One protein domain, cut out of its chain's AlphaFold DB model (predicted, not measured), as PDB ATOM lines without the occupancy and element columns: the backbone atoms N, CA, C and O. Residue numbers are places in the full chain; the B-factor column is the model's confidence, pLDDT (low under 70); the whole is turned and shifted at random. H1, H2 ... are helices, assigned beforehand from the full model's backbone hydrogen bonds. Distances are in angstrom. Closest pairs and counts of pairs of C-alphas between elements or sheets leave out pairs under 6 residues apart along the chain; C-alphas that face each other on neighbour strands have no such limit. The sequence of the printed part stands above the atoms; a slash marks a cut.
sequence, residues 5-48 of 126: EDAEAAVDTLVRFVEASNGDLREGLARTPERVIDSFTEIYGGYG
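This is residues 5 to 48 of the 126 residues of the protein "GTP cyclohydrolase I" of uncultured marine group II/III euryarchaeote KM3_149_A03 (UniProt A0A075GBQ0). Two helices, H1 and H2, meet at a steep angle, joined by a wide loop of residues 19 to 31. Residues 39 to 48, the far part of H2 and the short H3, stick out as a free arm. The printed part has 44 residues with three named helices, H1, H2, H3 in order, and no named strand: all helix. It is loose, radius of gyration of the C-alphas 11.7 A, spanning 37 by 18 by 16 A.

Start with H1, residues 5 to 18; H2, residues 32 to 43, touches it with residues 32 to 37 alone. Their closest C-alphas are those of Glu 8 and Pro 33, 4.9 A apart. They run opposite ways at a steep tilt of 64 degrees. H3, residues 45 to 48, is apart from H1; H2 and H3 meet only through their link. In H1 and H2 every O i to N i+4 pair is within hydrogen-bond range; H3 is too short for one.

Find C-alpha 5 at (-40.221, 29.926, -21.114); H1 runs 20.0 A from there. H2, 15.9 A, begins at C-alpha 32. H3, 6.0 A, ends at (-33.731, 11.525, -16.140).

The farthest C-alphas, Gly 23 and Gly 48, are 37.3 A apart. The link H1 to H2 is long. The printed part has no cut, and no printed residue is under 70 in pLDDT.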
ATOM      1  N   GLU A   5     -39.883  28.677 -20.422       96.81
ATOM      2  CA  GLU A   5     -40.221  29.926 -21.114       96.81
ATOM      3  C   GLU A   5     -39.048  30.425 -21.971       96.81
ATOM      4  O   GLU A   5     -39.241  30.751 -23.141       96.81
ATOM      5  N   ASP A   6     -37.819  30.383 -21.440       97.50
ATOM      6  CA  ASP A   6     -36.609  30.723 -22.205       97.50
ATOM      7  C   ASP A   6     -36.444  29.818 -23.438       97.50
ATOM      8  O   ASP A   6     -36.076  30.273 -24.523       97.50
ATOM      9  N   ALA A   7     -36.713  28.517 -23.281       96.25
ATOM     10  CA  ALA A   7     -36.584  27.544 -24.358       96.25
ATOM     11  C   ALA A   7     -37.657  27.741 -25.443       96.25
ATOM     12  O   ALA A   7     -37.341  27.688 -26.632       96.25
ATOM     13  N   GLU A   8     -38.904  28.012 -25.056       97.31
ATOM     14  CA  GLU A   8     -39.982  28.331 -25.996       97.31
ATOM     15  C   GLU A   8     -39.703  29.625 -26.758       97.31
ATOM     16  O   GLU A   8     -39.845  29.649 -27.979       97.31
ATOM     17  N   ALA A   9     -39.225  30.672 -26.082       97.44
ATOM     18  CA  ALA A   9     -38.854  31.928 -26.730       97.44
ATOM     19  C   ALA A   9     -37.728  31.734 -27.766       97.44
ATOM     20  O   ALA A   9     -37.757  32.316 -28.858       97.44
ATOM     21  N   ALA A  10     -36.754  30.868 -27.468       97.12
ATOM     22  CA  ALA A  10     -35.707  30.512 -28.419       97.12
ATOM     23  C   ALA A  10     -36.268  29.760 -29.639       97.12
ATOM     24  O   ALA A  10     -35.889  30.059 -30.773       97.12
ATOM     25  N   VAL A  11     -37.195  28.816 -29.438       96.62
ATOM     26  CA  VAL A  11     -37.848  28.108 -30.549       96.62
ATOM     27  C   VAL A  11     -38.708  29.056 -31.383       96.62
ATOM     28  O   VAL A  11     -38.644  28.984 -32.606       96.62
ATOM     29  N   ASP A  12     -39.466  29.963 -30.766       96.31
ATOM     30  CA  ASP A  12     -40.246  30.983 -31.483       96.31
ATOM     31  C   ASP A  12     -39.348  31.826 -32.398       96.31
ATOM     32  O   ASP A  12     -39.634  31.982 -33.587       96.31
ATOM     33  N   THR A  13     -38.196  32.259 -31.881       96.62
ATOM     34  CA  THR A  13     -37.185  32.989 -32.659       96.62
ATOM     35  C   THR A  13     -36.715  32.180 -33.872       96.62
ATOM     36  O   THR A  13     -36.649  32.708 -34.984       96.62
ATOM     37  N   LEU A  14     -36.428  30.886 -33.693       96.50
ATOM     38  CA  LEU A  14     -36.021  30.001 -34.790       96.50
ATOM     39  C   LEU A  14     -37.139  29.803 -35.822       96.50
ATOM     40  O   LEU A  14     -36.874  29.832 -37.021       96.50
ATOM     41  N   VAL A  15     -38.387  29.628 -35.381       96.31
ATOM     42  CA  VAL A  15     -39.546  29.463 -36.273       96.31
ATOM     43  C   VAL A  15     -39.757  30.719 -37.112       96.31
ATOM     44  O   VAL A  15     -39.921  30.623 -38.326       96.31
ATOM     45  N   ARG A  16     -39.692  31.902 -36.496       96.00
ATOM     46  CA  ARG A  16     -39.795  33.194 -37.191       96.00
ATOM     47  C   ARG A  16     -38.680  33.399 -38.202       96.00
ATOM     48  O   ARG A  16     -38.944  33.865 -39.308       96.00
ATOM     49  N   PHE A  17     -37.457  33.012 -37.841       96.38
ATOM     50  CA  PHE A  17     -36.315  33.046 -38.747       96.38
ATOM     51  C   PHE A  17     -36.538  32.149 -39.973       96.38
ATOM     52  O   PHE A  17     -36.338  32.599 -41.098       96.38
ATOM     53  N   VAL A  18     -37.006  30.912 -39.772       94.44
ATOM     54  CA  VAL A  18     -37.286  29.963 -40.864       94.44
ATOM     55  C   VAL A  18     -38.438  30.435 -41.755       94.44
ATOM     56  O   VAL A  18     -38.344  30.329 -42.974       94.44
ATOM     57  N   GLU A  19     -39.502  30.994 -41.175       94.75
ATOM     58  CA  GLU A  19     -40.643  31.535 -41.931       94.75
ATOM     59  C   GLU A  19     -40.362  32.927 -42.529       94.75
ATOM     60  O   GLU A  19     -41.233  33.487 -43.193       94.75
ATOM     61  N   ALA A  20     -39.175  33.502 -42.287       94.31
ATOM     62  CA  ALA A  20     -38.812  34.868 -42.664       94.31
ATOM     63  C   ALA A  20     -39.879  35.913 -42.258       94.31
ATOM     64  O   ALA A  20     -40.147  36.866 -42.994       94.31
ATOM     65  N   SER A  21     -40.501  35.731 -41.085       90.44
ATOM     66  CA  SER A  21     -41.605  36.569 -40.602       90.44
ATOM     67  C   SER A  21     -41.209  37.395 -39.383       90.44
ATOM     68  O   SER A  21     -40.842  36.862 -38.336       90.44
ATOM     69  N   ASN A  22     -41.387  38.712 -39.500       85.38
ATOM     70  CA  ASN A  22     -41.302  39.660 -38.386       85.38
ATOM     71  C   ASN A  22     -42.684  39.983 -37.779       85.38
ATOM     72  O   ASN A  22     -42.772  40.815 -36.881       85.38
ATOM     73  N   GLY A  23     -43.756  39.373 -38.298       83.88
ATOM     74  CA  GLY A  23     -45.146  39.607 -37.895       83.88
ATOM     75  C   GLY A  23     -45.804  38.339 -37.360       83.88
ATOM     76  O   GLY A  23     -45.130  37.464 -36.820       83.88
ATOM     77  N   ASP A  24     -47.118  38.213 -37.505       86.88
ATOM     78  CA  ASP A  24     -47.821  37.029 -37.013       86.88
ATOM     79  C   ASP A  24     -47.379  35.760 -37.757       86.88
ATOM     80  O   ASP A  24     -47.175  35.746 -38.974       86.88
ATOM     81  N   LEU A  25     -47.204  34.674 -37.002       92.00
ATOM     82  CA  LEU A  25     -46.996  33.351 -37.575       92.00
ATOM     83  C   LEU A  25     -48.327  32.824 -38.119       92.00
ATOM     84  O   LEU A  25     -49.390  33.080 -37.554       92.00
ATOM     85  N   ARG A  26     -48.271  32.030 -39.194       93.81
ATOM     86  CA  ARG A  26     -49.450  31.302 -39.688       93.81
ATOM     87  C   ARG A  26     -50.071  30.462 -38.571       93.81
ATOM     88  O   ARG A  26     -49.347  29.906 -37.747       93.81
ATOM     89  N   GLU A  27     -51.394  30.308 -38.594       93.12
ATOM     90  CA  GLU A  27     -52.181  29.640 -37.540       93.12
ATOM     91  C   GLU A  27     -51.566  28.303 -37.081       93.12
ATOM     92  O   GLU A  27     -51.398  28.057 -35.886       93.12
ATOM     93  N   GLY A  28     -51.127  27.465 -38.029       94.94
ATOM     94  CA  GLY A  28     -50.521  26.165 -37.731       94.94
ATOM     95  C   GLY A  28     -49.217  26.227 -36.921       94.94
ATOM     96  O   GLY A  28     -48.860  25.242 -36.269       94.94
ATOM     97  N   LEU A  29     -48.514  27.362 -36.923       96.06
ATOM     98  CA  LEU A  29     -47.243  27.556 -36.226       96.06
ATOM     99  C   LEU A  29     -47.354  28.303 -34.897       96.06
ATOM    100  O   LEU A  29     -46.389  28.291 -34.137       96.06
ATOM    101  N   ALA A  30     -48.518  28.873 -34.574       92.94
ATOM    102  CA  ALA A  30     -48.716  29.663 -33.358       92.94
ATOM    103  C   ALA A  30     -48.346  28.899 -32.072       92.94
ATOM    104  O   ALA A  30     -47.823  29.479 -31.130       92.94
ATOM    105  N   ARG A  31     -48.567  27.576 -32.050       95.88
ATOM    106  CA  ARG A  31     -48.191  26.695 -30.927       95.88
ATOM    107  C   ARG A  31     -46.970  25.817 -31.201       95.88
ATOM    108  O   ARG A  31     -46.752  24.830 -30.508       95.88
ATOM    109  N   THR A  32     -46.187  26.111 -32.240       97.00
ATOM    110  CA  THR A  32     -44.964  25.343 -32.526       97.00
ATOM    111  C   THR A  32     -43.956  25.387 -31.377       97.00
ATOM    112  O   THR A  32     -43.452  24.313 -31.058       97.00
ATOM    113  N   PRO A  33     -43.684  26.534 -30.723       96.56
ATOM    114  CA  PRO A  33     -42.731  26.579 -29.613       96.56
ATOM    115  C   PRO A  33     -43.069  25.598 -28.488       96.56
ATOM    116  O   PRO A  33     -42.248  24.748 -28.149       96.56
ATOM    117  N   GLU A  34     -44.316  25.633 -28.015       97.00
ATOM    118  CA  GLU A  34     -44.854  24.709 -27.008       97.00
ATOM    119  C   GLU A  34     -44.663  23.243 -27.439       97.00
ATOM    120  O   GLU A  34     -44.038  22.455 -26.728       97.00
ATOM    121  N   ARG A  35     -45.113  22.887 -28.652       97.19
ATOM    122  CA  ARG A  35     -45.031  21.506 -29.163       97.19
ATOM    123  C   ARG A  35     -43.598  20.993 -29.296       97.19
ATOM    124  O   ARG A  35     -43.360  19.804 -29.097       97.19
ATOM    125  N   VAL A  36     -42.650  21.853 -29.664       96.06
ATOM    126  CA  VAL A  36     -41.237  21.466 -29.775       96.06
ATOM    127  C   VAL A  36     -40.676  21.137 -28.396       96.06
ATOM    128  O   VAL A  36     -40.066  20.081 -28.233       96.06
ATOM    129  N   ILE A  37     -40.924  21.982 -27.395       95.44
ATOM    130  CA  ILE A  37     -40.433  21.745 -26.033       95.44
ATOM    131  C   ILE A  37     -41.103  20.521 -25.392       95.44
ATOM    132  O   ILE A  37     -40.428  19.726 -24.731       95.44
ATOM    133  N   ASP A  38     -42.385  20.284 -25.671       94.81
ATOM    134  CA  ASP A  38     -43.059  19.043 -25.274       94.81
ATOM    135  C   ASP A  38     -42.412  17.816 -25.919       94.81
ATOM    136  O   ASP A  38     -42.069  16.859 -25.222       94.81
ATOM    137  N   SER A  39     -42.142  17.867 -27.228       93.12
ATOM    138  CA  SER A  39     -41.470  16.766 -27.927       93.12
ATOM    139  C   SER A  39     -40.074  16.488 -27.365       93.12
ATOM    140  O   SER A  39     -39.654  15.337 -27.282       93.12
ATOM    141  N   PHE A  40     -39.357  17.519 -26.912       90.81
ATOM    142  CA  PHE A  40     -38.035  17.375 -26.305       90.81
ATOM    143  C   PHE A  40     -38.091  16.650 -24.960       90.81
ATOM    144  O   PHE A  40     -37.162  15.910 -24.640       90.81
ATOM    145  N   THR A  41     -39.182  16.791 -24.208       84.94
ATOM    146  CA  THR A  41     -39.387  16.033 -22.965       84.94
ATOM    147  C   THR A  41     -39.466  14.529 -23.237       84.94
ATOM    148  O   THR A  41     -38.919  13.731 -22.478       84.94
ATOM    149  N   GLU A  42     -40.079  14.131 -24.352       84.25
ATOM    150  CA  GLU A  42     -40.138  12.730 -24.779       84.25
ATOM    151  C   GLU A  42     -38.807  12.267 -25.390       84.25
ATOM    152  O   GLU A  42     -38.222  11.278 -24.948       84.25
ATOM    153  N   ILE A  43     -38.290  13.021 -26.365       86.06
ATOM    154  CA  ILE A  43     -37.089  12.680 -27.137       86.06
ATOM    155  C   ILE A  43     -35.842  12.591 -26.248       86.06
ATOM    156  O   ILE A  43     -34.980  11.750 -26.497       86.06
ATOM    157  N   TYR A  44     -35.741  13.439 -25.221       86.12
ATOM    158  CA  TYR A  44     -34.604  13.496 -24.295       86.12
ATOM    159  C   TYR A  44     -34.931  12.962 -22.894       86.12
ATOM    160  O   TYR A  44     -34.104  13.061 -21.984       86.12
ATOM    161  N   GLY A  45     -36.111  12.366 -22.700       82.00
ATOM    162  CA  GLY A  45     -36.550  11.845 -21.402       82.00
ATOM    163  C   GLY A  45     -35.670  10.717 -20.849       82.00
ATOM    164  O   GLY A  45     -35.711  10.436 -19.651       82.00
ATOM    165  N   GLY A  46     -34.827  10.101 -21.686       76.94
ATOM    166  CA  GLY A  46     -33.878   9.066 -21.281       76.94
ATOM    167  C   GLY A  46     -32.770   9.545 -20.335       76.94
ATOM    168  O   GLY A  46     -32.167   8.709 -19.670       76.94
ATOM    169  N   TYR A  47     -32.511  10.856 -20.224       76.25
ATOM    170  CA  TYR A  47     -31.504  11.392 -19.292       76.25
ATOM    171  C   TYR A  47     -31.926  11.350 -17.821       76.25
ATOM    172  O   TYR A  47     -31.076  11.183 -16.954       76.25
ATOM    173  N   GLY A  48     -33.218  11.503 -17.520       75.94
ATOM    174  CA  GLY A  48     -33.731  11.525 -16.140       75.94
ATOM    175  C   GLY A  48     -33.952  10.131 -15.552       75.94
ATOM    176  O   GLY A  48     -34.872   9.924 -14.769       75.94
TER     177      GLY A  48